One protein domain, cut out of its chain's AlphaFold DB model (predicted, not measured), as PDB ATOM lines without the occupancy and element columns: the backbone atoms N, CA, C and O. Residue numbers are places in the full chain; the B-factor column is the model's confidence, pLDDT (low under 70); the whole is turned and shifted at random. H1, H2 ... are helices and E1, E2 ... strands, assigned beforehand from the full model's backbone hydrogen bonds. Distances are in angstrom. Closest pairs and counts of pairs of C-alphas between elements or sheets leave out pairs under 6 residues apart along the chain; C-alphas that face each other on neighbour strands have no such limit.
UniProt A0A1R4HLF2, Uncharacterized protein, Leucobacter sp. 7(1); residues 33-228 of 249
ATOM      1  N   VAL A  33      43.149 -13.083 -22.623       92.81
ATOM      2  CA  VAL A  33      42.516 -14.081 -23.500       92.81
ATOM      3  C   VAL A  33      42.074 -13.453 -24.820       92.81
ATOM      4  O   VAL A  33      41.838 -12.245 -24.866       92.81
ATOM      5  N   PRO A  34      41.917 -14.242 -25.899       91.00
ATOM      6  CA  PRO A  34      41.554 -13.703 -27.204       91.00
ATOM      7  C   PRO A  34      40.239 -12.912 -27.208       91.00
ATOM      8  O   PRO A  34      39.214 -13.334 -26.666       91.00
ATOM      9  N   PHE A  35      40.264 -11.785 -27.908       89.81
ATOM     10  CA  PHE A  35      39.138 -10.905 -28.189       89.81
ATOM     11  C   PHE A  35      39.252 -10.417 -29.637       89.81
ATOM     12  O   PHE A  35      39.704  -9.313 -29.926       89.81
ATOM     13  N   GLY A  36      38.894 -11.284 -30.588       86.50
ATOM     14  CA  GLY A  36      39.201 -11.053 -32.001       86.50
ATOM     15  C   GLY A  36      40.710 -11.113 -32.245       86.50
ATOM     16  O   GLY A  36      41.338 -12.117 -31.925       86.50
ATOM     17  N   VAL A  37      41.276 -10.051 -32.820       88.25
ATOM     18  CA  VAL A  37      42.736  -9.899 -32.987       88.25
ATOM     19  C   VAL A  37      43.416  -9.240 -31.780       88.25
ATOM     20  O   VAL A  37      44.638  -9.120 -31.765       88.25
ATOM     21  N   PHE A  38      42.628  -8.765 -30.816       92.25
ATOM     22  CA  PHE A  38      43.092  -8.153 -29.574       92.25
ATOM     23  C   PHE A  38      42.993  -9.171 -28.435       92.25
ATOM     24  O   PHE A  38      42.485 -10.282 -28.632       92.25
ATOM     25  N   SER A  39      43.408  -8.778 -27.235       94.00
ATOM     26  CA  SER A  39      43.171  -9.557 -26.018       94.00
ATOM     27  C   SER A  39      42.318  -8.774 -25.017       94.00
ATOM     28  O   SER A  39      42.337  -7.546 -24.986       94.00
ATOM     29  N   LYS A  40      41.567  -9.488 -24.179       93.75
ATOM     30  CA  LYS A  40      40.791  -8.951 -23.048       93.75
ATOM     31  C   LYS A  40      41.182  -9.672 -21.750       93.75
ATOM     32  O   LYS A  40      41.768 -10.754 -21.837       93.75
ATOM     33  N   PRO A  41      40.846  -9.146 -20.562       94.25
ATOM     34  CA  PRO A  41      41.130  -9.826 -19.301       94.25
ATOM     35  C   PRO A  41      40.470 -11.216 -19.225       94.25
ATOM     36  O   PRO A  41      39.318 -11.389 -19.633       94.25
ATOM     37  N   ALA A  42      41.185 -12.214 -18.693       92.12
ATOM     38  CA  ALA A  42      40.735 -13.610 -18.612       92.12
ATOM     39  C   ALA A  42      39.448 -13.812 -17.804       92.12
ATOM     40  O   ALA A  42      38.721 -14.771 -18.051       92.12
ATOM     41  N   GLU A  43      39.132 -12.908 -16.876       91.38
ATOM     42  CA  GLU A  43      37.864 -12.925 -16.136       91.38
ATOM     43  C   GLU A  43      36.630 -12.830 -17.051       91.38
ATOM     44  O   GLU A  43      35.559 -13.301 -16.679       91.38
ATOM     45  N   PHE A  44      36.795 -12.322 -18.277       88.38
ATOM     46  CA  PHE A  44      35.746 -12.235 -19.293       88.38
ATOM     47  C   PHE A  44      35.826 -13.343 -20.349       88.38
ATOM     48  O   PHE A  44      35.244 -13.189 -21.421       88.38
ATOM     49  N   VAL A  45      36.558 -14.441 -20.131       84.75
ATOM     50  CA  VAL A  45      36.769 -15.489 -21.155       84.75
ATOM     51  C   VAL A  45      35.466 -16.061 -21.724       84.75
ATOM     52  O   VAL A  45      35.362 -16.220 -22.938       84.75
ATOM     53  N   GLU A  46      34.458 -16.269 -20.874       78.25
ATOM     54  CA  GLU A  46      33.144 -16.799 -21.265       78.25
ATOM     55  C   GLU A  46      32.237 -15.745 -21.928       78.25
ATOM     56  O   GLU A  46      31.233 -16.090 -22.548       78.25
ATOM     57  N   GLU A  47      32.587 -14.457 -21.839       74.62
ATOM     58  CA  GLU A  47      31.754 -13.360 -22.330       74.62
ATOM     59  C   GLU A  47      32.074 -13.040 -23.801       74.62
ATOM     60  O   GLU A  47      33.160 -12.545 -24.108       74.62
ATOM     61  N   PRO A  48      31.174 -13.266 -24.771       69.38
ATOM     62  CA  PRO A  48      31.460 -12.990 -26.184       69.38
ATOM     63  C   PRO A  48      31.670 -11.495 -26.479       69.38
ATOM     64  O   PRO A  48      32.282 -11.140 -27.491       69.38
ATOM     65  N   ALA A  49      31.184 -10.622 -25.599       81.94
ATOM     66  CA  ALA A  49      31.383  -9.183 -25.644       81.94
ATOM     67  C   ALA A  49      31.962  -8.689 -24.310       81.94
ATOM     68  O   ALA A  49      31.755  -9.309 -23.273       81.94
ATOM     69  N   LEU A  50      32.711  -7.592 -24.341       91.81
ATOM     70  CA  LEU A  50      33.418  -7.059 -23.181       91.81
ATOM     71  C   LEU A  50      32.579  -5.944 -22.535       91.81
ATOM     72  O   LEU A  50      32.415  -4.893 -23.162       91.81
ATOM     73  N   PRO A  51      32.009  -6.134 -21.332       93.31
ATOM     74  CA  PRO A  51      31.323  -5.051 -20.627       93.31
ATOM     75  C   PRO A  51      32.317  -3.940 -20.266       93.31
ATOM     76  O   PRO A  51      33.436  -4.236 -19.859       93.31
ATOM     77  N   GLY A  52      31.919  -2.676 -20.436       92.81
ATOM     78  CA  GLY A  52      32.771  -1.513 -20.157       92.81
ATOM     79  C   GLY A  52      32.412  -0.758 -18.863       92.81
ATOM     80  O   GLY A  52      31.303  -0.945 -18.351       92.81
ATOM     81  N   PRO A  53      33.279   0.155 -18.374       95.25
ATOM     82  CA  PRO A  53      34.614   0.479 -18.897       95.25
ATOM     83  C   PRO A  53      35.577  -0.708 -18.794       95.25
ATOM     84  O   PRO A  53      35.466  -1.500 -17.859       95.25
ATOM     85  N   ALA A  54      36.490  -0.862 -19.754       94.50
ATOM     86  CA  ALA A  54      37.374  -2.025 -19.801       94.50
ATOM     87  C   ALA A  54      38.715  -1.744 -20.475       94.50
ATOM     88  O   ALA A  54      38.814  -0.906 -21.367       94.50
ATOM     89  N   ASP A  55      39.726  -2.520 -20.095       95.12
ATOM     90  CA  ASP A  55      41.032  -2.518 -20.745       95.12
ATOM     91  C   ASP A  55      41.123  -3.648 -21.776       95.12
ATOM     92  O   ASP A  55      40.638  -4.762 -21.550       95.12
ATOM     93  N   ILE A  56      41.780  -3.378 -22.900       94.81
ATOM     94  CA  ILE A  56      42.150  -4.379 -23.906       94.81
ATOM     95  C   ILE A  56      43.650  -4.325 -24.181       94.81
ATOM     96  O   ILE A  56      44.273  -3.270 -24.087       94.81
ATOM     97  N   GLU A  57      44.232  -5.451 -24.569       94.50
ATOM     98  CA  GLU A  57      45.609  -5.514 -25.051       94.50
ATOM     99  C   GLU A  57      45.614  -5.489 -26.582       94.50
ATOM    100  O   GLU A  57      45.005  -6.333 -27.249       94.50
ATOM    101  N   VAL A  58      46.316  -4.507 -27.141       93.38
ATOM    102  CA  VAL A  58      46.501  -4.331 -28.578       93.38
ATOM    103  C   VAL A  58      47.910  -4.806 -28.956       93.38
ATOM    104  O   VAL A  58      48.891  -4.324 -28.376       93.38
ATOM    105  N   PRO A  59      48.049  -5.730 -29.929       89.62
ATOM    106  CA  PRO A  59      49.353  -6.210 -30.379       89.62
ATOM    107  C   PRO A  59      50.288  -5.065 -30.775       89.62
ATOM    108  O   PRO A  59      49.861  -4.120 -31.430       89.62
ATOM    109  N   GLU A  60      51.562  -5.160 -30.379       89.06
ATOM    110  CA  GLU A  60      52.636  -4.187 -30.686       89.06
ATOM    111  C   GLU A  60      52.442  -2.772 -30.108       89.06
ATOM    112  O   GLU A  60      53.327  -1.926 -30.224       89.06
ATOM    113  N   VAL A  61      51.319  -2.536 -29.435       91.31
ATOM    114  CA  VAL A  61      50.885  -1.238 -28.924       91.31
ATOM    115  C   VAL A  61      50.873  -1.232 -27.396       91.31
ATOM    116  O   VAL A  61      51.463  -0.350 -26.776       91.31
ATOM    117  N   GLY A  62      50.248  -2.238 -26.781       92.06
ATOM    118  CA  GLY A  62      50.070  -2.329 -25.334       92.06
ATOM    119  C   GLY A  62      48.609  -2.198 -24.907       92.06
ATOM    120  O   GLY A  62      47.696  -2.520 -25.665       92.06
ATOM    121  N   ILE A  63      48.395  -1.772 -23.661       94.31
ATOM    122  CA  ILE A  63      47.064  -1.718 -23.046       94.31
ATOM    123  C   ILE A  63      46.356  -0.422 -23.447       94.31
ATOM    124  O   ILE A  63      46.911   0.663 -23.279       94.31
ATOM    125  N   VAL A  64      45.122  -0.545 -23.936       95.19
ATOM    126  CA  VAL A  64      44.237   0.570 -24.292       95.19
ATOM    127  C   VAL A  64      42.985   0.518 -23.422       95.19
ATOM    128  O   VAL A  64      42.335  -0.523 -23.332       95.19
ATOM    129  N   HIS A  65      42.643   1.656 -22.816       95.25
ATOM    130  CA  HIS A  65      41.424   1.821 -22.029       95.25
ATOM    131  C   HIS A  65      40.237   2.180 -22.928       95.25
ATOM    132  O   HIS A  65      40.348   3.048 -23.798       95.25
ATOM    133  N   LEU A  66      39.103   1.516 -22.718       96.19
ATOM    134  CA  LEU A  66      37.846   1.763 -23.412       96.19
ATOM    135  C   LEU A  66      36.783   2.214 -22.408       96.19
ATOM    136  O   LEU A  66      36.267   1.404 -21.633       96.19
ATOM    137  N   ASP A  67      36.396   3.484 -22.493       96.31
ATOM    138  CA  ASP A  67      35.240   4.025 -21.786       96.31
ATOM    139  C   ASP A  67      34.375   4.865 -22.734       96.31
ATOM    140  O   ASP A  67      34.828   5.817 -23.369       96.31
ATOM    141  N   ALA A  68      33.094   4.523 -22.841       95.12
ATOM    142  CA  ALA A  68      32.114   5.293 -23.593       95.12
ATOM    143  C   ALA A  68      31.986   6.741 -23.098       95.12
ATOM    144  O   ALA A  68      31.648   7.615 -23.901       95.12
ATOM    145  N   ALA A  69      32.257   6.998 -21.814       94.94
ATOM    146  CA  ALA A  69      32.224   8.341 -21.241       94.94
ATOM    147  C   ALA A  69      33.246   9.285 -21.902       94.94
ATOM    148  O   ALA A  69      32.939  10.460 -22.101       94.94
ATOM    149  N   ASP A  70      34.397   8.768 -22.348       94.56
ATOM    150  CA  ASP A  70      35.421   9.555 -23.051       94.56
ATOM    151  C   ASP A  70      34.938  10.046 -24.430       94.56
ATOM    152  O   ASP A  70      35.395  11.067 -24.947       94.56
ATOM    153  N   PHE A  71      33.977   9.341 -25.032       93.69
ATOM    154  CA  PHE A  71      33.437   9.647 -26.363       93.69
ATOM    155  C   PHE A  71      32.095  10.391 -26.328       93.69
ATOM    156  O   PHE A  71      31.674  10.974 -27.338       93.69
ATOM    157  N   LEU A  72      31.403  10.345 -25.188       92.00
ATOM    158  CA  LEU A  72      30.072  10.912 -24.959       92.00
ATOM    159  C   LEU A  72      30.051  11.739 -23.655       92.00
ATOM    160  O   LEU A  72      29.275  11.429 -22.754       92.00
ATOM    161  N   PRO A  73      30.864  12.808 -23.546       89.19
ATOM    162  CA  PRO A  73      31.075  13.524 -22.281       89.19
ATOM    163  C   PRO A  73      29.827  14.241 -21.737       89.19
ATOM    164  O   PRO A  73      29.776  14.580 -20.558       89.19
ATOM    165  N   ASP A  74      28.820  14.465 -22.584       87.69
ATOM    166  CA  ASP A  74      27.573  15.156 -22.235       87.69
ATOM    167  C   ASP A  74      26.403  14.187 -21.959       87.69
ATOM    168  O   ASP A  74      25.250  14.610 -21.832       87.69
ATOM    169  N   GLU A  75      26.665  12.878 -21.916       88.75
ATOM    170  CA  GLU A  75      25.645  11.845 -21.737       88.75
ATOM    171  C   GLU A  75      25.927  11.000 -20.486       88.75
ATOM    172  O   GLU A  75      27.060  10.612 -20.210       88.75
ATOM    173  N   GLU A  76      24.883  10.663 -19.730       91.50
ATOM    174  CA  GLU A  76      24.988   9.699 -18.637       91.50
ATOM    175  C   GLU A  76      24.962   8.282 -19.212       91.50
ATOM    176  O   GLU A  76      23.981   7.866 -19.836       91.50
ATOM    177  N   ILE A  77      26.042   7.529 -19.014       92.94
ATOM    178  CA  ILE A  77      26.166   6.167 -19.534       92.94
ATOM    179  C   ILE A  77      25.503   5.184 -18.570       92.94
ATOM    180  O   ILE A  77      25.961   4.977 -17.451       92.94
ATOM    181  N   SER A  78      24.431   4.542 -19.029       91.25
ATOM    182  CA  SER A  78      23.689   3.537 -18.252       91.25
ATOM    183  C   SER A  78      24.166   2.106 -18.507       91.25
ATOM    184  O   SER A  78      24.017   1.238 -17.650       91.25
ATOM    185  N   ALA A  79      24.729   1.845 -19.690       91.50
ATOM    186  CA  ALA A  79      25.405   0.597 -20.017       91.50
ATOM    187  C   ALA A  79      26.297   0.772 -21.247       91.50
ATOM    188  O   ALA A  79      25.975   1.540 -22.152       91.50
ATOM    189  N   GLN A  80      27.369  -0.007 -21.318       95.06
ATOM    190  CA  GLN A  80      28.260  -0.058 -22.469       95.06
ATOM    191  C   GLN A  80      28.839  -1.461 -22.632       95.06
ATOM    192  O   GLN A  80      29.148  -2.138 -21.649       95.06
ATOM    193  N   VAL A  81      28.958  -1.900 -23.879       94.25
ATOM    194  CA  VAL A  81      29.534  -3.193 -24.248       94.25
ATOM    195  C   VAL A  81      30.392  -3.007 -25.489       94.25
ATOM    196  O   VAL A  81      29.961  -2.381 -26.457       94.25
ATOM    197  N   PHE A  82      31.582  -3.591 -25.481       94.94
ATOM    198  CA  PHE A  82      32.522  -3.568 -26.589       94.94
ATOM    199  C   PHE A  82      32.600  -4.929 -27.281       94.94
ATOM    200  O   PHE A  82      32.539  -5.991 -26.660       94.94
ATOM    201  N   THR A  83      32.768  -4.911 -28.595       90.62
ATOM    202  CA  THR A  83      33.073  -6.091 -29.407       90.62
ATOM    203  C   THR A  83      34.108  -5.736 -30.470       90.62
ATOM    204  O   THR A  83      34.489  -4.575 -30.626       90.62
ATOM    205  N   THR A  84      34.564  -6.736 -31.217       88.19
ATOM    206  CA  THR A  84      35.492  -6.546 -32.330       88.19
ATOM    207  C   THR A  84      34.808  -6.816 -33.658       88.19
ATOM    208  O   THR A  84      33.917  -7.657 -33.765       88.19
ATOM    209  N   THR A  85      35.244  -6.139 -34.707       82.25
ATOM    210  CA  THR A  85      34.855  -6.417 -36.095       82.25
ATOM    211  C   THR A  85      36.050  -6.137 -37.007       82.25
ATOM    212  O   THR A  85      37.120  -5.739 -36.543       82.25
ATOM    213  N   THR A  86      35.887  -6.359 -38.303       76.94
ATOM    214  CA  THR A  86      36.853  -5.964 -39.327       76.94
ATOM    215  C   THR A  86      36.153  -5.091 -40.351       76.94
ATOM    216  O   THR A  86      35.021  -5.382 -40.700       76.94
ATOM    217  N   ASN A  87      36.807  -4.060 -40.870       74.19
ATOM    218  CA  ASN A  87      36.371  -3.351 -42.071       74.19
ATOM    219  C   ASN A  87      37.366  -3.651 -43.188       74.19
ATOM    220  O   ASN A  87      38.506  -3.201 -43.120       74.19
ATOM    221  N   GLU A  88      36.963  -4.451 -44.177       70.44
ATOM    222  CA  GLU A  88      37.828  -4.820 -45.309       70.44
ATOM    223  C   GLU A  88      39.202  -5.363 -44.856       70.44
ATOM    224  O   GLU A  88      40.241  -5.073 -45.441       70.44
ATOM    225  N   SER A  89      39.202  -6.201 -43.810       77.44
ATOM    226  CA  SER A  89      40.383  -6.788 -43.136       77.44
ATOM    227  C   SER A  89      41.114  -5.896 -42.127       77.44
ATOM    228  O   SER A  89      42.025  -6.385 -41.465       77.44
ATOM    229  N   VAL A  90      40.722  -4.632 -41.953       83.50
ATOM    230  CA  VAL A  90      41.266  -3.765 -40.896       83.50
ATOM    231  C   VAL A  90      40.507  -4.022 -39.591       83.50
ATOM    232  O   VAL A  90      39.294  -3.802 -39.558       83.50
ATOM    233  N   PRO A  91      41.160  -4.492 -38.514       86.69
ATOM    234  CA  PRO A  91      40.493  -4.724 -37.239       86.69
ATOM    235  C   PRO A  91      40.005  -3.433 -36.580       86.69
ATOM    236  O   PRO A  91      40.663  -2.399 -36.663       86.69
ATOM    237  N   MET A  92      38.865  -3.502 -35.896       88.31
ATOM    238  CA  MET A  92      38.226  -2.351 -35.258       88.31
ATOM    239  C   MET A  92      37.484  -2.766 -33.985       88.31
ATOM    240  O   MET A  92      36.940  -3.873 -33.906       88.31
ATOM    241  N   ILE A  93      37.427  -1.855 -33.011       93.94
ATOM    242  CA  ILE A  93      36.574  -1.976 -31.827       93.94
ATOM    243  C   ILE A  93      35.243  -1.279 -32.092       93.94
ATOM    244  O   ILE A  93      35.195  -0.188 -32.659       93.94
ATOM    245  N   VAL A  94      34.153  -1.904 -31.656       93.38
ATOM    246  CA  VAL A  94      32.818  -1.306 -31.699       93.38
ATOM    247  C   VAL A  94      32.224  -1.282 -30.303       93.38
ATOM    248  O   VAL A  94      32.153  -2.321 -29.651       93.38
ATOM    249  N   GLY A  95      31.782  -0.107 -29.861       95.12
ATOM    250  CA  GLY A  95      31.040   0.075 -28.615       95.12
ATOM    251  C   GLY A  95      29.546   0.221 -28.879       95.12
ATOM    252  O   GLY A  95      29.148   1.065 -29.677       95.12
ATOM    253  N   VAL A  96      28.711  -0.565 -28.204       93.00
ATOM    254  CA  VAL A  96      27.259  -0.357 -28.127       93.00
ATOM    255  C   VAL A  96      26.953   0.248 -26.766       93.00
ATOM    256  O   VAL A  96      27.207  -0.367 -25.731       93.00
ATOM    257  N   VAL A  97      26.419   1.464 -26.771       94.56
ATOM    258  CA  VAL A  97      26.279   2.299 -25.580       94.56
ATOM    259  C   VAL A  97      24.827   2.698 -25.396       94.56
ATOM    260  O   VAL A  97      24.200   3.225 -26.313       94.56
ATOM    261  N   ARG A  98      24.302   2.476 -24.193       91.88
ATOM    262  CA  ARG A  98      23.026   3.028 -23.747       91.88
ATOM    263  C   ARG A  98      23.282   4.217 -22.856       91.88
ATOM    264  O   ARG A  98      23.907   4.091 -21.799       91.88
ATOM    265  N   SER A  99      22.722   5.343 -23.241       91.25
ATOM    266  CA  SER A  99      22.947   6.603 -22.562       91.25
ATOM    267  C   SER A  99      21.658   7.389 -22.381       91.25
ATOM    268  O   SER A  99      20.623   7.117 -23.002       91.25
ATOM    269  N   TRP A 100      21.716   8.359 -21.481       86.94
ATOM    270  CA  TRP A 100      20.660   9.319 -21.231       86.94
ATOM    271  C   TRP A 100      21.239  10.728 -21.299       86.94
ATOM    272  O   TRP A 100      22.247  11.028 -20.665       86.94
ATOM    273  N   THR A 101      20.595  11.604 -22.066       79.81
ATOM    274  CA  THR A 101      20.933  13.029 -22.071       79.81
ATOM    275  C   THR A 101      19.940  13.769 -21.172       79.81
ATOM    276  O   THR A 101      18.729  13.718 -21.441       79.81
ATOM    277  N   PRO A 102      20.411  14.484 -20.132       67.94
ATOM    278  CA  PRO A 102      19.570  15.405 -19.385       67.94
ATOM    279  C   PRO A 102      19.047  16.480 -20.340       67.94
ATOM    280  O   PRO A 102      19.820  17.151 -21.018       67.94
ATOM    281  N   GLY A 103      17.729  16.655 -20.415       61.00
ATOM    282  CA  GLY A 103      17.140  17.696 -21.255       61.00
ATOM    283  C   GLY A 103      17.599  19.079 -20.795       61.00
ATOM    284  O   GLY A 103      17.427  19.432 -19.627       61.00
ATOM    285  N   GLY A 104      18.175  19.861 -21.710       52.34
ATOM    286  CA  GLY A 104      18.612  21.235 -21.476       52.34
ATOM    287  C   GLY A 104      17.937  22.212 -22.441       52.34
ATOM    288  O   GLY A 104      17.849  21.976 -23.644       52.34
ATOM    289  N   GLY A 105      17.457  23.351 -21.932       63.69
ATOM    290  CA  GLY A 105      16.866  24.402 -22.769       63.69
ATOM    291  C   GLY A 105      15.582  23.967 -23.494       63.69
ATOM    292  O   GLY A 105      14.542  23.811 -22.861       63.69
ATOM    293  N   ARG A 106      15.637  23.857 -24.832       39.09
ATOM    294  CA  ARG A 106      14.518  23.431 -25.706       39.09
ATOM    295  C   ARG A 106      14.574  21.948 -26.097       39.09
ATOM    296  O   ARG A 106      13.652  21.483 -26.763       39.09
ATOM    297  N   GLU A 107      15.631  21.231 -25.729       51.81
ATOM    298  CA  GLU A 107      15.784  19.815 -26.058       51.81
ATOM    299  C   GLU A 107      15.097  18.944 -25.006       51.81
ATOM    300  O   GLU A 107      15.200  19.183 -23.801       51.81
ATOM    301  N   LEU A 108      14.353  17.941 -25.472       50.56
ATOM    302  CA  LEU A 108      13.695  16.995 -24.583       50.56
ATOM    303  C   LEU A 108      14.733  15.997 -24.046       50.56
ATOM    304  O   LEU A 108      15.556  15.518 -24.828       50.56
ATOM    305  N   PRO A 109      14.681  15.646 -22.748       64.69
ATOM    306  CA  PRO A 109      15.477  14.541 -22.226       64.69
ATOM    307  C   PRO A 109      15.162  13.268 -23.013       64.69
ATOM    308  O   PRO A 109      14.002  13.018 -23.357       64.69
ATOM    309  N   GLY A 110      16.177  12.450 -23.280       77.12
ATOM    310  CA  GLY A 110      16.011  11.271 -24.123       77.12
ATOM    311  C   GLY A 110      17.006  10.166 -23.809       77.12
ATOM    312  O   GLY A 110      18.155  10.433 -23.463       77.12
ATOM    313  N   HIS A 111      16.547   8.921 -23.941       84.19
ATOM    314  CA  HIS A 111      17.409   7.743 -23.921       84.19
ATOM    315  C   HIS A 111      17.889   7.442 -25.327       84.19
ATOM    316  O   HIS A 111      17.090   7.477 -26.268       84.19
ATOM    317  N   ALA A 112      19.159   7.087 -25.460       86.75
ATOM    318  CA  ALA A 112      19.763   6.743 -26.730       86.75
ATOM    319  C   ALA A 112      20.464   5.384 -26.674       86.75
ATOM    320  O   ALA A 112      21.084   5.029 -25.673       86.75
ATOM    321  N   THR A 113      20.399   4.664 -27.790       88.62
ATOM    322  CA  THR A 113      21.364   3.610 -28.113       88.62
ATOM    323  C   THR A 113      22.310   4.168 -29.165       88.62
ATOM    324  O   THR A 113      21.869   4.599 -30.234       88.62
ATOM    325  N   THR A 114      23.605   4.167 -28.874       91.69
ATOM    326  CA  THR A 114      24.658   4.717 -29.727       91.69
ATOM    327  C   THR A 114      25.682   3.636 -30.043       91.69
ATOM    328  O   THR A 114      26.148   2.933 -29.152       91.69
ATOM    329  N   VAL A 115      26.049   3.513 -31.316       92.62
ATOM    330  CA  VAL A 115      27.162   2.678 -31.773       92.62
ATOM    331  C   VAL A 115      28.372   3.567 -32.034       92.62
ATOM    332  O   VAL A 115      28.278   4.566 -32.753       92.62
ATOM    333  N   LEU A 116      29.504   3.201 -31.441       95.38
ATOM    334  CA  LEU A 116      30.795   3.866 -31.566       95.38
ATOM    335  C   LEU A 116      31.737   2.972 -32.371       95.38
ATOM    336  O   LEU A 116      31.958   1.827 -31.989       95.38
ATOM    337  N   GLY A 117      32.305   3.488 -33.456       94.62
ATOM    338  CA  GLY A 117      33.458   2.880 -34.117       94.62
ATOM    339  C   GLY A 117      34.736   3.457 -33.534       94.62
ATOM    340  O   GLY A 117      34.934   4.672 -33.597       94.62
ATOM    341  N   ILE A 118      35.585   2.609 -32.964       94.62
ATOM    342  CA  ILE A 118      36.784   3.011 -32.228       94.62
ATOM    343  C   ILE A 118      38.004   2.392 -32.907       94.62
ATOM    344  O   ILE A 118      38.090   1.176 -33.108       94.62
ATOM    345  N   ASP A 119      38.951   3.249 -33.262       91.50
ATOM    346  CA  ASP A 119      40.278   2.849 -33.704       91.50
ATOM    347  C   ASP A 119      41.220   2.822 -32.508       91.50
ATOM    348  O   ASP A 119      41.249   3.756 -31.717       91.50
ATOM    349  N   VAL A 120      41.971   1.735 -32.390       89.19
ATOM    350  CA  VAL A 120      42.953   1.509 -31.324       89.19
ATOM    351  C   VAL A 120      44.348   1.215 -31.885       89.19
ATOM    352  O   VAL A 120      45.275   0.915 -31.137       89.19
ATOM    353  N   THR A 121      44.526   1.299 -33.207       80.81
ATOM    354  CA  THR A 121      45.773   0.937 -33.901       80.81
ATOM    355  C   THR A 121      46.918   1.913 -33.640       80.81
ATOM    356  O   THR A 121      48.078   1.548 -33.807       80.81
ATOM    357  N   SER A 122      46.620   3.137 -33.195       79.44
ATOM    358  CA  SER A 122      47.619   4.144 -32.820       79.44
ATOM    359  C   SER A 122      48.057   4.078 -31.353       79.44
ATOM    360  O   SER A 122      48.885   4.887 -30.946       79.44
ATOM    361  N   GLY A 123      47.503   3.159 -30.555       78.94
ATOM    362  CA  GLY A 123      47.757   3.075 -29.110       78.94
ATOM    363  C   GLY A 123      46.977   4.019 -28.224       78.94
ATOM    364  O   GLY A 123      47.147   4.005 -27.012       78.94
ATOM    365  N   GLU A 124      46.052   4.756 -28.817       86.56
ATOM    366  CA  GLU A 124      45.020   5.491 -28.104       86.56
ATOM    367  C   GLU A 124      43.671   5.082 -28.686       86.56
ATOM    368  O   GLU A 124      43.577   4.762 -29.875       86.56
ATOM    369  N   ALA A 125      42.629   5.085 -27.857       91.00
ATOM    370  CA  ALA A 125      41.274   4.852 -28.325       91.00
ATOM    371  C   ALA A 125      40.744   6.130 -28.989       91.00
ATOM    372  O   ALA A 125      40.454   7.128 -28.331       91.00
ATOM    373  N   VAL A 126      40.621   6.107 -30.314       91.56
ATOM    374  CA  VAL A 126      40.181   7.247 -31.120       91.56
ATOM    375  C   VAL A 126      38.811   6.954 -31.713       91.56
ATOM    376  O   VAL A 126      38.619   5.983 -32.447       91.56
ATOM    377  N   LEU A 127      37.847   7.837 -31.446       92.56
ATOM    378  CA  LEU A 127      36.525   7.758 -32.056       92.56
ATOM    379  C   LEU A 127      36.625   7.991 -33.571       92.56
ATOM    380  O   LEU A 127      36.894   9.102 -34.026       92.56
ATOM    381  N   ARG A 128      36.364   6.948 -34.359       89.44
ATOM    382  CA  ARG A 128      36.253   7.032 -35.823       89.44
ATOM    383  C   ARG A 128      34.860   7.442 -36.256       89.44
ATOM    384  O   ARG A 128      34.710   8.292 -37.128       89.44
ATOM    385  N   SER A 129      33.846   6.822 -35.666       88.62
ATOM    386  CA  SER A 129      32.461   7.044 -36.059       88.62
ATOM    387  C   SER A 129      31.521   6.969 -34.859       88.62
ATOM    388  O   SER A 129      31.800   6.304 -33.863       88.62
ATOM    389  N   LYS A 130      30.391   7.673 -34.962       89.25
ATOM    390  CA  LYS A 130      29.336   7.681 -33.946       89.25
ATOM    391  C   LYS A 130      27.971   7.702 -34.614       89.25
ATOM    392  O   LYS A 130      27.633   8.674 -35.294       89.25
ATOM    393  N   VAL A 131      27.162   6.684 -34.355       84.81
ATOM    394  CA  VAL A 131      25.811   6.555 -34.912       84.81
ATOM    395  C   VAL A 131      24.819   6.389 -33.779       84.81
ATOM    396  O   VAL A 131      24.889   5.424 -33.022       84.81
ATOM    397  N   ARG A 132      23.870   7.319 -33.663       82.56
ATOM    398  CA  ARG A 132      22.756   7.170 -32.728       82.56
ATOM    399  C   ARG A 132      21.708   6.274 -33.386       82.56
ATOM    400  O   ARG A 132      21.007   6.707 -34.292       82.56
ATOM    401  N   ALA A 133      21.668   5.014 -32.963       74.56
ATOM    402  CA  ALA A 133      20.831   3.957 -33.524       74.56
ATOM    403  C   ALA A 133      19.347   4.154 -33.197       74.56
ATOM    404  O   ALA A 133      18.467   3.854 -34.000       74.56
ATOM    405  N   TYR A 134      19.073   4.643 -31.989       75.38
ATOM    406  CA  TYR A 134      17.722   4.856 -31.497       75.38
ATOM    407  C   TYR A 134      17.710   5.985 -30.467       75.38
ATOM    408  O   TYR A 134      18.666   6.136 -29.707       75.38
ATOM    409  N   LEU A 135      16.633   6.773 -30.453       76.44
ATOM    410  CA  LEU A 135      16.377   7.849 -29.496       76.44
ATOM    411  C   LEU A 135      14.910   7.782 -29.063       76.44
ATOM    412  O   LEU A 135      14.024   7.667 -29.911       76.44
ATOM    413  N   GLY A 136      14.636   7.901 -27.766       74.12
ATOM    414  CA  GLY A 136      13.265   8.016 -27.279       74.12
ATOM    415  C   GLY A 136      13.084   7.623 -25.819       74.12
ATOM    416  O   GLY A 136      13.875   7.995 -24.951       74.12
ATOM    417  N   LYS A 137      11.994   6.891 -25.558       73.31
ATOM    418  CA  LYS A 137      11.668   6.329 -24.240       73.31
ATOM    419  C   LYS A 137      12.777   5.371 -23.758       73.31
ATOM    420  O   LYS A 137      13.515   4.834 -24.592       73.31
ATOM    421  N   PRO A 138      12.880   5.127 -22.437       74.88
ATOM    422  CA  PRO A 138      13.766   4.098 -21.901       74.88
ATOM    423  C   PRO A 138      13.551   2.751 -22.603       74.88
ATOM    424  O   PRO A 138      12.411   2.341 -22.820       74.88
ATOM    425  N   HIS A 139      14.648   2.086 -22.949       74.25
ATOM    426  CA  HIS A 139      14.680   0.813 -23.667       74.25
ATOM    427  C   HIS A 139      15.906   0.007 -23.228       74.25
ATOM    428  O   HIS A 139      16.885   0.556 -22.710       74.25
ATOM    429  N   THR A 140      15.866  -1.304 -23.430       76.00
ATOM    430  CA  THR A 140      17.058  -2.149 -23.383       76.00
ATOM    431  C   THR A 140      17.630  -2.283 -24.787       76.00
ATOM    432  O   THR A 140      16.938  -2.100 -25.786       76.00
ATOM    433  N   SER A 141      18.923  -2.562 -24.876       76.12
ATOM    434  CA  SER A 141      19.565  -2.877 -26.141       76.12
ATOM    435  C   SER A 141      20.705  -3.848 -25.903       76.12
ATOM    436  O   SER A 141      21.387  -3.763 -24.878       76.12
ATOM    437  N   GLU A 142      20.939  -4.720 -26.868       75.94
ATOM    438  CA  GLU A 142      22.011  -5.706 -26.831       75.94
ATOM    439  C   GLU A 142      22.635  -5.904 -28.213       75.94
ATOM    440  O   GLU A 142      22.051  -5.578 -29.252       75.94
ATOM    441  N   LEU A 143      23.852  -6.445 -28.221       73.62
ATOM    442  CA  LEU A 143      24.515  -6.864 -29.445       73.62
ATOM    443  C   LEU A 143      23.852  -8.150 -29.954       73.62
ATOM    444  O   LEU A 143      23.942  -9.193 -29.316       73.62
ATOM    445  N   ALA A 144      23.227  -8.077 -31.126       69.62
ATOM    446  CA  ALA A 144      22.555  -9.205 -31.768       69.62
ATOM    447  C   ALA A 144      23.462  -9.956 -32.760       69.62
ATOM    448  O   ALA A 144      23.208 -11.114 -33.083       69.62
ATOM    449  N   GLY A 145      24.514  -9.307 -33.271       67.69
ATOM    450  CA  GLY A 145      25.434  -9.916 -34.229       67.69
ATOM    451  C   GLY A 145      26.470  -8.945 -34.792       67.69
ATOM    452  O   GLY A 145      26.437  -7.744 -34.523       67.69
ATOM    453  N   ARG A 146      27.399  -9.470 -35.593       70.62
ATOM    454  CA  ARG A 146      28.450  -8.708 -36.285       70.62
ATOM    455  C   ARG A 146      28.843  -9.378 -37.602       70.62
ATOM    456  O   ARG A 146      28.631 -10.578 -37.758       70.62
ATOM    457  N   SER A 147      29.445  -8.616 -38.509       63.50
ATOM    458  CA  SER A 147      29.993  -9.093 -39.788       63.50
ATOM    459  C   SER A 147      31.486  -8.773 -39.930       63.50
ATOM    460  O   SER A 147      32.021  -7.955 -39.181       63.50
ATOM    461  N   ASP A 148      32.132  -9.363 -40.941       61.81
ATOM    462  CA  ASP A 148      33.529  -9.085 -41.328       61.81
ATOM    463  C   ASP A 148      33.694  -7.757 -42.110       61.81
ATOM    464  O   ASP A 148      34.786  -7.446 -42.593       61.81
ATOM    465  N   LEU A 149      32.611  -6.987 -42.277       63.38
ATOM    466  CA  LEU A 149      32.562  -5.737 -43.052       63.38
ATOM    467  C   LEU A 149      32.302  -4.496 -42.183       63.38
ATOM    468  O   LEU A 149      31.942  -3.443 -42.697       63.38
ATOM    469  N   GLY A 150      32.453  -4.612 -40.866       66.88
ATOM    470  CA  GLY A 150      32.310  -3.495 -39.935       66.88
ATOM    471  C   GLY A 150      30.871  -3.267 -39.492       66.88
ATOM    472  O   GLY A 150      30.611  -2.346 -38.720       66.88
ATOM    473  N   VAL A 151      29.936  -4.102 -39.961       70.38
ATOM    474  CA  VAL A 151      28.521  -4.004 -39.599       70.38
ATOM    475  C   VAL A 151      28.257  -4.746 -38.295       70.38
ATOM    476  O   VAL A 151      28.537  -5.945 -38.202       70.38
ATOM    477  N   VAL A 152      27.670  -4.051 -37.323       73.62
ATOM    478  CA  VAL A 152      27.122  -4.615 -36.083       73.62
ATOM    479  C   VAL A 152      25.602  -4.548 -36.091       73.62
ATOM    480  O   VAL A 152      25.020  -3.560 -36.527       73.62
ATOM    481  N   ALA A 153      24.954  -5.600 -35.607       71.88
ATOM    482  CA  ALA A 153      23.514  -5.649 -35.414       71.88
ATOM    483  C   ALA A 153      23.197  -5.370 -33.945       71.88
ATOM    484  O   ALA A 153      23.692  -6.067 -33.059       71.88
ATOM    485  N   VAL A 154      22.357  -4.371 -33.690       74.69
ATOM    486  CA  VAL A 154      21.919  -3.986 -32.348       74.69
ATOM    487  C   VAL A 154      20.425  -4.227 -32.236       74.69
ATOM    488  O   VAL A 154      19.648  -3.626 -32.977       74.69
ATOM    489  N   ALA A 155      20.030  -5.111 -31.324       74.50
ATOM    490  CA  ALA A 155      18.632  -5.297 -30.966       74.50
ATOM    491  C   ALA A 155      18.255  -4.280 -29.890       74.50
ATOM    492  O   ALA A 155      18.997  -4.084 -28.929       74.50
ATOM    493  N   VAL A 156      17.106  -3.634 -30.052       73.56
ATOM    494  CA  VAL A 156      16.508  -2.708 -29.088       73.56
ATOM    495  C   VAL A 156      15.173  -3.291 -28.632       73.56
ATOM    496  O   VAL A 156      14.309  -3.571 -29.468       73.56
ATOM    497  N   GLU A 157      14.993  -3.470 -27.320       72.94
ATOM    498  CA  GLU A 157      13.755  -3.981 -26.719       72.94
ATOM    499  C   GLU A 157      13.056  -2.924 -25.823       72.94
ATOM    500  O   GLU A 157      13.665  -2.325 -24.937       72.94
ATOM    501  N   GLY A 158      11.740  -2.728 -26.028       61.47
ATOM    502  CA  GLY A 158      10.823  -1.933 -25.174       61.47
ATOM    503  C   GLY A 158      10.775  -0.407 -25.439       61.47
ATOM    504  O   GLY A 158      11.739   0.160 -25.930       61.47
ATOM    505  N   ALA A 159       9.693   0.353 -25.170       52.25
ATOM    506  CA  ALA A 159       8.292   0.002 -24.885       52.25
ATOM    507  C   ALA A 159       7.325   0.808 -25.792       52.25
ATOM    508  O   ALA A 159       7.214   2.036 -25.692       52.25
ATOM    509  N   ILE A 160       6.624   0.092 -26.678       46.72
ATOM    510  CA  ILE A 160       5.550   0.585 -27.551       46.72
ATOM    511  C   ILE A 160       4.242   0.407 -26.782       46.72
ATOM    512  O   ILE A 160       3.699  -0.694 -26.731       46.72
ATOM    513  N   ASP A 161       3.756   1.454 -26.121       41.00
ATOM    514  CA  ASP A 161       2.391   1.425 -25.589       41.00
ATOM    515  C   ASP A 161       1.419   1.451 -26.772       41.00
ATOM    516  O   ASP A 161       1.240   2.496 -27.389       41.00
ATOM    517  N   GLU A 162       0.873   0.285 -27.132       39.56
ATOM    518  CA  GLU A 162      -0.574   0.005 -27.117       39.56
ATOM    519  C   GLU A 162      -0.860  -1.409 -27.667       39.56
ATOM    520  O   GLU A 162      -0.966  -1.640 -28.869       39.56
ATOM    521  N   GLY A 163      -1.043  -2.369 -26.753       36.50
ATOM    522  CA  GLY A 163      -2.007  -3.454 -26.982       36.50
ATOM    523  C   GLY A 163      -1.513  -4.820 -27.464       36.50
ATOM    524  O   GLY A 163      -2.356  -5.593 -27.894       36.50
ATOM    525  N   ASP A 164      -0.214  -5.116 -27.325       44.97
ATOM    526  CA  ASP A 164       0.402  -6.463 -27.243       44.97
ATOM    527  C   ASP A 164       0.187  -7.432 -28.433       44.97
ATOM    528  O   ASP A 164      -0.910  -7.933 -28.686       44.97
ATOM    529  N   PRO A 165       1.275  -7.829 -29.115       34.06
ATOM    530  CA  PRO A 165       1.692  -9.218 -28.908       34.06
ATOM    531  C   PRO A 165       3.230  -9.377 -28.896       34.06
ATOM    532  O   PRO A 165       3.850  -9.570 -29.934       34.06
ATOM    533  N   ARG A 166       3.842  -9.379 -27.706       44.09
ATOM    534  CA  ARG A 166       5.240  -9.736 -27.365       44.09
ATOM    535  C   ARG A 166       6.328  -8.838 -27.977       44.09
ATOM    536  O   ARG A 166       7.000  -9.225 -28.921       44.09
ATOM    537  N   VAL A 167       6.546  -7.686 -27.332       49.81
ATOM    538  CA  VAL A 167       7.784  -6.871 -27.330       49.81
ATOM    539  C   VAL A 167       8.388  -6.666 -28.722       49.81
ATOM    540  O   VAL A 167       9.278  -7.400 -29.135       49.81
ATOM    541  N   ILE A 168       7.923  -5.655 -29.455       47.94
ATOM    542  CA  ILE A 168       8.510  -5.291 -30.750       47.94
ATOM    543  C   ILE A 168      10.003  -4.996 -30.546       47.94
ATOM    544  O   ILE A 168      10.386  -3.981 -29.963       47.94
ATOM    545  N   ARG A 169      10.824  -5.943 -31.000       58.50
ATOM    546  CA  ARG A 169      12.277  -5.860 -31.081       58.50
ATOM    547  C   ARG A 169      12.604  -5.208 -32.410       58.50
ATOM    548  O   ARG A 169      12.253  -5.754 -33.457       58.50
ATOM    549  N   ARG A 170      13.229  -4.033 -32.378       68.69
ATOM    550  CA  ARG A 170      13.822  -3.443 -33.578       68.69
ATOM    551  C   ARG A 170      15.287  -3.841 -33.596       68.69
ATOM    552  O   ARG A 170      16.004  -3.531 -32.650       68.69
ATOM    553  N   THR A 171      15.728  -4.491 -34.664       70.19
ATOM    554  CA  THR A 171      17.154  -4.735 -34.886       70.19
ATOM    555  C   THR A 171      17.671  -3.775 -35.942       70.19
ATOM    556  O   THR A 171      17.077  -3.633 -37.006       70.19
ATOM    557  N   VAL A 172      18.772  -3.096 -35.645       72.56
ATOM    558  CA  VAL A 172      19.399  -2.091 -36.505       72.56
ATOM    559  C   VAL A 172      20.812  -2.561 -36.839       72.56
ATOM    560  O   VAL A 172      21.609  -2.803 -35.937       72.56
ATOM    561  N   GLY A 173      21.130  -2.693 -38.122       74.75
ATOM    562  CA  GLY A 173      22.488  -2.919 -38.607       74.75
ATOM    563  C   GLY A 173      23.219  -1.601 -38.809       74.75
ATOM    564  O   GLY A 173      22.717  -0.736 -39.517       74.75
ATOM    565  N   ILE A 174      24.401  -1.435 -38.229       78.38
ATOM    566  CA  ILE A 174      25.192  -0.203 -38.301       78.38
ATOM    567  C   ILE A 174      26.594  -0.531 -38.783       78.38
ATOM    568  O   ILE A 174      27.264  -1.368 -38.186       78.38
ATOM    569  N   ASP A 175      27.046   0.154 -39.830       79.06
ATOM    570  CA  ASP A 175      28.438   0.141 -40.262       79.06
ATOM    571  C   ASP A 175      29.214   1.080 -39.340       79.06
ATOM    572  O   ASP A 175      29.153   2.310 -39.456       79.06
ATOM    573  N   ALA A 176      29.925   0.482 -38.389       79.62
ATOM    574  CA  ALA A 176      30.690   1.203 -37.388       79.62
ATOM    575  C   ALA A 176      31.971   1.830 -37.963       79.62
ATOM    576  O   ALA A 176      32.529   2.728 -37.340       79.62
ATOM    577  N   ALA A 177      32.440   1.425 -39.146       78.62
ATOM    578  CA  ALA A 177      33.597   2.063 -39.771       78.62
ATOM    579  C   ALA A 177      33.189   3.359 -40.471       78.62
ATOM    580  O   ALA A 177      33.851   4.387 -40.329       78.62
ATOM    581  N   ARG A 178      32.080   3.315 -41.214       75.44
ATOM    582  CA  ARG A 178      31.587   4.445 -42.018       75.44
ATOM    583  C   ARG A 178      30.636   5.356 -41.246       75.44
ATOM    584  O   ARG A 178      30.372   6.470 -41.686       75.44
ATOM    585  N   GLY A 179      30.134   4.906 -40.098       76.38
ATOM    586  CA  GLY A 179      29.208   5.672 -39.272       76.38
ATOM    587  C   GLY A 179      27.832   5.813 -39.913       76.38
ATOM    588  O   GLY A 179      27.256   6.898 -39.881       76.38
ATOM    589  N   THR A 180      27.311   4.736 -40.507       69.62
ATOM    590  CA  THR A 180      26.036   4.753 -41.241       69.62
ATOM    591  C   THR A 180      25.080   3.663 -40.763       69.62
ATOM    592  O   THR A 180      25.485   2.558 -40.393       69.62
ATOM    593  N   HIS A 181      23.783   3.979 -40.756       62.56
ATOM    594  CA  HIS A 181      22.723   2.988 -40.570       62.56
ATOM    595  C   HIS A 181      22.574   2.187 -41.869       62.56
ATOM    596  O   HIS A 181      22.288   2.743 -42.924       62.56
ATOM    597  N   VAL A 182      22.784   0.878 -41.779       60.66
ATOM    598  CA  VAL A 182      22.733  -0.050 -42.907       60.66
ATOM    599  C   VAL A 182      21.299  -0.527 -43.109       60.66
ATOM    600  O   VAL A 182      20.659  -0.108 -44.063       60.66
ATOM    601  N   TRP A 183      20.746  -1.314 -42.185       61.06
ATOM    602  CA  TRP A 183      19.393  -1.886 -42.282       61.06
ATOM    603  C   TRP A 183      18.632  -1.773 -40.965       61.06
ATOM    604  O   TRP A 183      19.229  -1.685 -39.895       61.06
ATOM    605  N   SER A 184      17.302  -1.835 -41.009       63.50
ATOM    606  CA  SER A 184      16.469  -2.062 -39.825       63.50
ATOM    607  C   SER A 184      15.456  -3.168 -40.076       63.50
ATOM    608  O   SER A 184      14.872  -3.232 -41.155       63.50
ATOM    609  N   LEU A 185      15.213  -3.987 -39.061       57.31
ATOM    610  CA  LEU A 185      14.165  -4.993 -39.028       57.31
ATOM    611  C   LEU A 185      13.257  -4.702 -37.837       57.31
ATOM    612  O   LEU A 185      13.724  -4.658 -36.699       57.31
ATOM    613  N   ASP A 186      11.970  -4.516 -38.104       63.75
ATOM    614  CA  ASP A 186      10.950  -4.386 -37.068       63.75
ATOM    615  C   ASP A 186      10.330  -5.762 -36.797       63.75
ATOM    616  O   ASP A 186       9.797  -6.392 -37.708       63.75
ATOM    617  N   GLY A 187      10.391  -6.235 -35.548       51.88
ATOM    618  CA  GLY A 187       9.725  -7.467 -35.116       51.88
ATOM    619  C   GLY A 187      10.542  -8.763 -35.218       51.88
ATOM    620  O   GLY A 187       9.937  -9.826 -35.343       51.88
ATOM    621  N   GLY A 188      11.879  -8.724 -35.120       43.38
ATOM    622  CA  GLY A 188      12.715  -9.937 -35.179       43.38
ATOM    623  C   GLY A 188      14.211  -9.724 -34.900       43.38
ATOM    624  O   GLY A 188      14.697  -8.590 -34.893       43.38
ATOM    625  N   TYR A 189      14.935 -10.827 -34.668       40.16
ATOM    626  CA  TYR A 189      16.401 -10.894 -34.806       40.16
ATOM    627  C   TYR A 189      16.715 -11.308 -36.241       40.16
ATOM    628  O   TYR A 189      15.974 -12.145 -36.749       40.16
ATOM    629  N   PRO A 190      17.820 -10.841 -36.849       43.56
ATOM    630  CA  PRO A 190      18.319 -11.430 -38.084       43.56
ATOM    631  C   PRO A 190      18.548 -12.932 -37.866       43.56
ATOM    632  O   PRO A 190      19.503 -13.351 -37.207       43.56
ATOM    633  N   GLY A 191      17.620 -13.742 -38.366       33.72
ATOM    634  CA  GLY A 191      17.697 -15.194 -38.323       33.72
ATOM    635  C   GLY A 191      18.702 -15.740 -39.337       33.72
ATOM    636  O   GLY A 191      19.074 -15.090 -40.314       33.72
ATOM    637  N   TYR A 192      19.129 -16.987 -39.131       30.62
ATOM    638  CA  TYR A 192      19.844 -17.749 -40.153       30.62
ATOM    639  C   TYR A 192      18.893 -17.995 -41.341       30.62
ATOM    640  O   TYR A 192      17.973 -18.801 -41.222       30.62
ATOM    641  N   GLY A 193      19.098 -17.289 -42.460       34.47
ATOM    642  CA  GLY A 193      18.251 -17.390 -43.659       34.47
ATOM    643  C   GLY A 193      17.195 -16.290 -43.821       34.47
ATOM    644  O   GLY A 193      16.222 -16.502 -44.533       34.47
ATOM    645  N   GLU A 194      17.343 -15.135 -43.162       44.06
ATOM    646  CA  GLU A 194      16.565 -13.945 -43.530       44.06
ATOM    647  C   GLU A 194      17.233 -13.231 -44.714       44.06
ATOM    648  O   GLU A 194      18.330 -12.682 -44.608       44.06
ATOM    649  N   ASP A 195      16.570 -13.287 -45.870       43.50
ATOM    650  CA  ASP A 195      17.213 -13.144 -47.178       43.50
ATOM    651  C   ASP A 195      17.557 -11.708 -47.594       43.50
ATOM    652  O   ASP A 195      18.209 -11.535 -48.613       43.50
ATOM    653  N   THR A 196      17.144 -10.658 -46.872       50.16
ATOM    654  CA  THR A 196      17.345  -9.275 -47.350       50.16
ATOM    655  C   THR A 196      17.544  -8.247 -46.232       50.16
ATOM    656  O   THR A 196      16.617  -7.928 -45.492       50.16
ATOM    657  N   ALA A 197      18.725  -7.641 -46.183       51.31
ATOM    658  CA  ALA A 197      19.029  -6.376 -45.526       51.31
ATOM    659  C   ALA A 197      19.022  -5.243 -46.566       51.31
ATOM    660  O   ALA A 197      19.244  -5.479 -47.747       51.31
ATOM    661  N   ARG A 198      18.773  -4.000 -46.158       48.38
ATOM    662  CA  ARG A 198      19.019  -2.809 -46.994       48.38
ATOM    663  C   ARG A 198      20.300  -2.119 -46.493       48.38
ATOM    664  O   ARG A 198      20.705  -2.388 -45.378       48.38
ATOM    665  N   LEU A 199      20.992  -1.324 -47.292       46.47
ATOM    666  CA  LEU A 199      22.146  -0.502 -46.915       46.47
ATOM    667  C   LEU A 199      21.917   0.870 -47.519       46.47
ATOM    668  O   LEU A 199      21.798   0.995 -48.737       46.47
ATOM    669  N   PHE A 200      21.878   1.887 -46.670       48.06
ATOM    670  CA  PHE A 200      21.754   3.276 -47.075       48.06
ATOM    671  C   PHE A 200      23.151   3.902 -47.183       48.06
ATOM    672  O   PHE A 200      23.850   4.079 -46.189       48.06
ATOM    673  N   HIS A 201      23.573   4.239 -48.399       46.78
ATOM    674  CA  HIS A 201      24.833   4.937 -48.658       46.78
ATOM    675  C   HIS A 201      24.620   6.435 -48.529       46.78
ATOM    676  O   HIS A 201      23.833   6.990 -49.284       46.78
ATOM    677  N   ALA A 202      25.343   7.093 -47.629       41.69
ATOM    678  CA  ALA A 202      25.388   8.549 -47.525       41.69
ATOM    679  C   ALA A 202      26.833   9.027 -47.708       41.69
ATOM    680  O   ALA A 202      27.771   8.380 -47.240       41.69
ATOM    681  N   SER A 203      27.025  10.171 -48.365       43.88
ATOM    682  CA  SER A 203      28.355  10.748 -48.611       43.88
ATOM    683  C   SER A 203      29.057  11.254 -47.343       43.88
ATOM    684  O   SER A 203      30.266  11.487 -47.350       43.88
ATOM    685  N   SER A 204      28.319  11.427 -46.245       39.19
ATOM    686  CA  SER A 204      28.850  11.773 -44.926       39.19
ATOM    687  C   SER A 204      27.842  11.451 -43.818       39.19
ATOM    688  O   SER A 204      26.669  11.196 -44.087       39.19
ATOM    689  N   ARG A 205      28.298  11.506 -42.562       38.31
ATOM    690  CA  ARG A 205      27.517  11.198 -41.350       38.31
ATOM    691  C   ARG A 205      26.205  11.985 -41.218       38.31
ATOM    692  O   ARG A 205      25.234  11.447 -40.702       38.31
ATOM    693  N   ASP A 206      26.190  13.234 -41.683       38.53
ATOM    694  CA  ASP A 206      25.028  14.130 -41.596       38.53
ATOM    695  C   ASP A 206      24.283  14.259 -42.944       38.53
ATOM    696  O   ASP A 206      23.326  15.030 -43.069       38.53
ATOM    697  N   ALA A 207      24.732  13.534 -43.975       39.38
ATOM    698  CA  ALA A 207      24.107  13.537 -45.290       39.38
ATOM    699  C   ALA A 207      22.936  12.555 -45.360       39.38
ATOM    700  O   ALA A 207      22.858  11.562 -44.640       39.38
ATOM    701  N   CYS A 208      22.025  12.837 -46.288       42.69
ATOM    702  CA  CYS A 208      20.988  11.881 -46.633       42.69
ATOM    703  C   CYS A 208      21.565  10.687 -47.378       42.69
ATOM    704  O   CYS A 208      22.579  10.807 -48.062       42.69
ATOM    705  N   ALA A 209      20.872   9.555 -47.267       47.00
ATOM    706  CA  ALA A 209      21.142   8.402 -48.101       47.00
ATOM    707  C   ALA A 209      20.931   8.774 -49.577       47.00
ATOM    708  O   ALA A 209      19.851   9.216 -49.963       47.00
ATOM    709  N   GLU A 210      21.973   8.617 -50.379       51.03
ATOM    710  CA  GLU A 210      22.014   8.864 -51.821       51.03
ATOM    711  C   GLU A 210      21.714   7.590 -52.618       51.03
ATOM    712  O   GLU A 210      21.334   7.668 -53.780       51.03
ATOM    713  N   ARG A 211      21.887   6.411 -52.008       48.25
ATOM    714  CA  ARG A 211      21.669   5.118 -52.664       48.25
ATOM    715  C   ARG A 211      21.254   4.056 -51.656       48.25
ATOM    716  O   ARG A 211      21.758   4.042 -50.533       48.25
ATOM    717  N   VAL A 212      20.365   3.153 -52.069       49.31
ATOM    718  CA  VAL A 212      19.924   2.017 -51.253       49.31
ATOM    719  C   VAL A 212      20.295   0.719 -51.953       49.31
ATOM    720  O   VAL A 212      19.859   0.454 -53.067       49.31
ATOM    721  N   GLU A 213      21.089  -0.109 -51.292       52.03
ATOM    722  CA  GLU A 213      21.439  -1.446 -51.770       52.03
ATOM    723  C   GLU A 213      20.718  -2.498 -50.926       52.03
ATOM    724  O   GLU A 213      20.615  -2.372 -49.713       52.03
ATOM    725  N   ARG A 214      20.187  -3.544 -51.547       54.50
ATOM    726  CA  ARG A 214      19.632  -4.724 -50.895       54.50
ATOM    727  C   ARG A 214      20.714  -5.785 -50.832       54.50
ATOM    728  O   ARG A 214      21.177  -6.286 -51.848       54.50
ATOM    729  N   TYR A 215      21.097  -6.129 -49.622       53.41
ATOM    730  CA  TYR A 215      22.064  -7.158 -49.324       53.41
ATOM    731  C   TYR A 215      21.357  -8.443 -48.955       53.41
ATOM    732  O   TYR A 215      20.567  -8.470 -48.018       53.41
ATOM    733  N   HIS A 216      21.692  -9.525 -49.635       54.41
ATOM    734  CA  HIS A 216      21.283 -10.851 -49.203       54.41
ATOM    735  C   HIS A 216      22.283 -11.341 -48.169       54.41
ATOM    736  O   HIS A 216      23.490 -11.361 -48.437       54.41
ATOM    737  N   VAL A 217      21.804 -11.681 -46.974       43.12
ATOM    738  CA  VAL A 217      22.657 -12.077 -45.850       43.12
ATOM    739  C   VAL A 217      22.465 -13.563 -45.572       43.12
ATOM    740  O   VAL A 217      21.410 -14.004 -45.135       43.12
ATOM    741  N   GLY A 218      23.516 -14.349 -45.799       38.00
ATOM    742  CA  GLY A 218      23.559 -15.779 -45.502       38.00
ATOM    743  C   GLY A 218      24.609 -16.070 -44.435       38.00
ATOM    744  O   GLY A 218      25.777 -15.730 -44.605       38.00
ATOM    745  N   SER A 219      24.228 -16.724 -43.333       37.66
ATOM    746  CA  SER A 219      25.153 -17.070 -42.232       37.66
ATOM    747  C   SER A 219      25.920 -15.870 -41.642       37.66
ATOM    748  O   SER A 219      27.097 -15.992 -41.312       37.66
ATOM    749  N   GLY A 220      25.289 -14.691 -41.561       35.44
ATOM    750  CA  GLY A 220      25.945 -13.459 -41.090       35.44
ATOM    751  C   GLY A 220      26.932 -12.838 -42.088       35.44
ATOM    752  O   GLY A 220      27.641 -11.892 -41.748       35.44
ATOM    753  N   ARG A 221      26.984 -13.349 -43.324       36.19
ATOM    754  CA  ARG A 221      27.840 -12.854 -44.406       36.19
ATOM    755  C   ARG A 221      26.983 -12.305 -45.534       36.19
ATOM    756  O   ARG A 221      25.919 -12.839 -45.833       36.19
ATOM    757  N   ILE A 222      27.475 -11.263 -46.186       44.75
ATOM    758  CA  ILE A 222      26.880 -10.764 -47.423       44.75
ATOM    759  C   ILE A 222      27.146 -11.786 -48.533       44.75
ATOM    760  O   ILE A 222      28.300 -12.136 -48.779       44.75
ATOM    761  N   VAL A 223      26.087 -12.264 -49.188       44.88
ATOM    762  CA  VAL A 223      26.171 -13.246 -50.284       44.88
ATOM    763  C   VAL A 223      25.747 -12.679 -51.640       44.88
ATOM    764  O   VAL A 223      26.202 -13.186 -52.662       44.88
ATOM    765  N   ALA A 224      24.939 -11.617 -51.671       50.78
ATOM    766  CA  ALA A 224      24.612 -10.877 -52.893       50.78
ATOM    767  C   ALA A 224      24.235  -9.422 -52.578       50.78
ATOM    768  O   ALA A 224      23.832  -9.119 -51.454       50.78
ATOM    769  N   VAL A 225      24.373  -8.541 -53.572       51.62
ATOM    770  CA  VAL A 225      24.044  -7.113 -53.484       51.62
ATOM    771  C   VAL A 225      23.249  -6.725 -54.723       51.62
ATOM    772  O   VAL A 225      23.760  -6.850 -55.834       51.62
ATOM    773  N   ASP A 226      22.031  -6.240 -54.523       60.97
ATOM    774  CA  ASP A 226      21.191  -5.661 -55.567       60.97
ATOM    775  C   ASP A 226      21.001  -4.170 -55.291       60.97
ATOM    776  O   ASP A 226      20.850  -3.759 -54.144       60.97
ATOM    777  N   GLU A 227      20.947  -3.334 -56.318       52.84
ATOM    778  CA  GLU A 227      20.500  -1.952 -56.135       52.84
ATOM    779  C   GLU A 227      18.974  -1.926 -55.985       52.84
ATOM    780  O   GLU A 227      18.256  -2.565 -56.759       52.84
ATOM    781  N   VAL A 228      18.460  -1.218 -54.975       56.69
ATOM    782  CA  VAL A 228      17.013  -1.053 -54.799       56.69
ATOM    783  C   VAL A 228      16.557   0.140 -55.635       56.69
ATOM    784  O   VAL A 228      17.048   1.244 -55.401       56.69
TER     785      VAL A 228
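AT A GLANCE: This is residues 33 to 228 of the 249 residues of an uncharacterized protein of Leucobacter sp. 7(1) (UniProt A0A1R4HLF2). Three strongly twisted antiparallel sheets are stacked face to face in turn: E5 to E8, then E9 to E12 with its strands nearly aligned to those of the first, then E13 to E15 crossing the second. The short strands E1 to E4 lie to one side of this stack, beyond E5, and the small helix H1 is over the face of the first sheet turned away from the second. The printed part has 196 residues, with four named strands, H1 and eleven further strands along the chain; each of the three sheets has its strands in chain order. The class is mostly strand. The whole is compact, with a radius of gyration of the C-alphas of 16.9 A and spans of 49 by 46 by 35 A.

HOW THE PARTS SIT: E1, residues 33 to 35, and E2, residues 38 to 41, meet only at a point, with C-alphas 34 and 39 facing each other at 4.6 A. E3, residues 54 to 58, and E4, residues 62 to 66, form an antiparallel hairpin, with N 56 and O 64 within hydrogen-bond range at 2.9 A. The closest C-alphas of E2 and E3 are those of Ser 39 and Glu 57, 4.8 A apart. Residues 50 to 51 pair antiparallel with residues 81 to 82 of E5. E5, residues 76 to 87, E6, 90 to 101, E7, 110 to 119, and E8, 126 to 136, form a meander, each strand the antiparallel neighbour of the one before; N 83 and O 94 are 2.9 A apart, N 97 and O 114 2.8 A, and N 117 and O 129 2.9 A, each within hydrogen-bond range. H1, residues 68 to 71, is on this sheet at a height of 6.0 A, over none of its strands, but only just: 2 of its C-alphas fall on E7 and 2 on E8. H1 is too short for an O i to N i+4 pair; its one O i to N i+3 pair is within range. E9, residues 140 to 146, E10, 151 to 157, E11, 169 to 175, and E12, 180 to 186, form a second meander, with N 142 and O 155 at 2.9 A, N 154 and O 172 at 2.8 A, and N 173 and O 183 at 2.8 A. These two sheets are face to face, 9.5 A centre to centre where they face, their strands at 24 degrees; Val 96 of E6 and Leu 143 of E9 have C-alphas 7.2 A apart, the closest of those two strands. E13, residues 197 to 202, E14, 209 to 218, and E15, 221 to 227, form the third meander, with N 199 and O 213 at 2.7 A and N 216 and O 224 at 2.8 A. It is face to face with the second sheet, their strands at 76 degrees; the closest C-alphas of E12 and E13, those of Val 182 and Leu 199, are 4.1 A apart.

IN THESE COORDINATES: E1 begins at C-alpha 33, (42.516, -14.081, -23.500). E5 is 29.1 A long and bends by 72 degrees at residue 79, E6 is 32.4 A and bends by 56 degrees at residue 98, E7 is 27.4 A, and E8 is 27.2 A and bends by 60 degrees at residue 129. E9 begins at C-alpha 140, (17.058, -2.149, -23.383). E14 is 24.4 A long, and E15 ends at C-alpha 227, (20.500, -1.952, -56.135).

THE WHOLE: The two C-alphas farthest apart, those of Glu 60 and Gly 163, are 54.8 A apart. The printed part has no cut. The links E2 to E3 and E10 to E11 are long. The mean pLDDT of the printed part is 72.0, and 77 residues are under 70, among them residues 158 to 170 and 180 to 228.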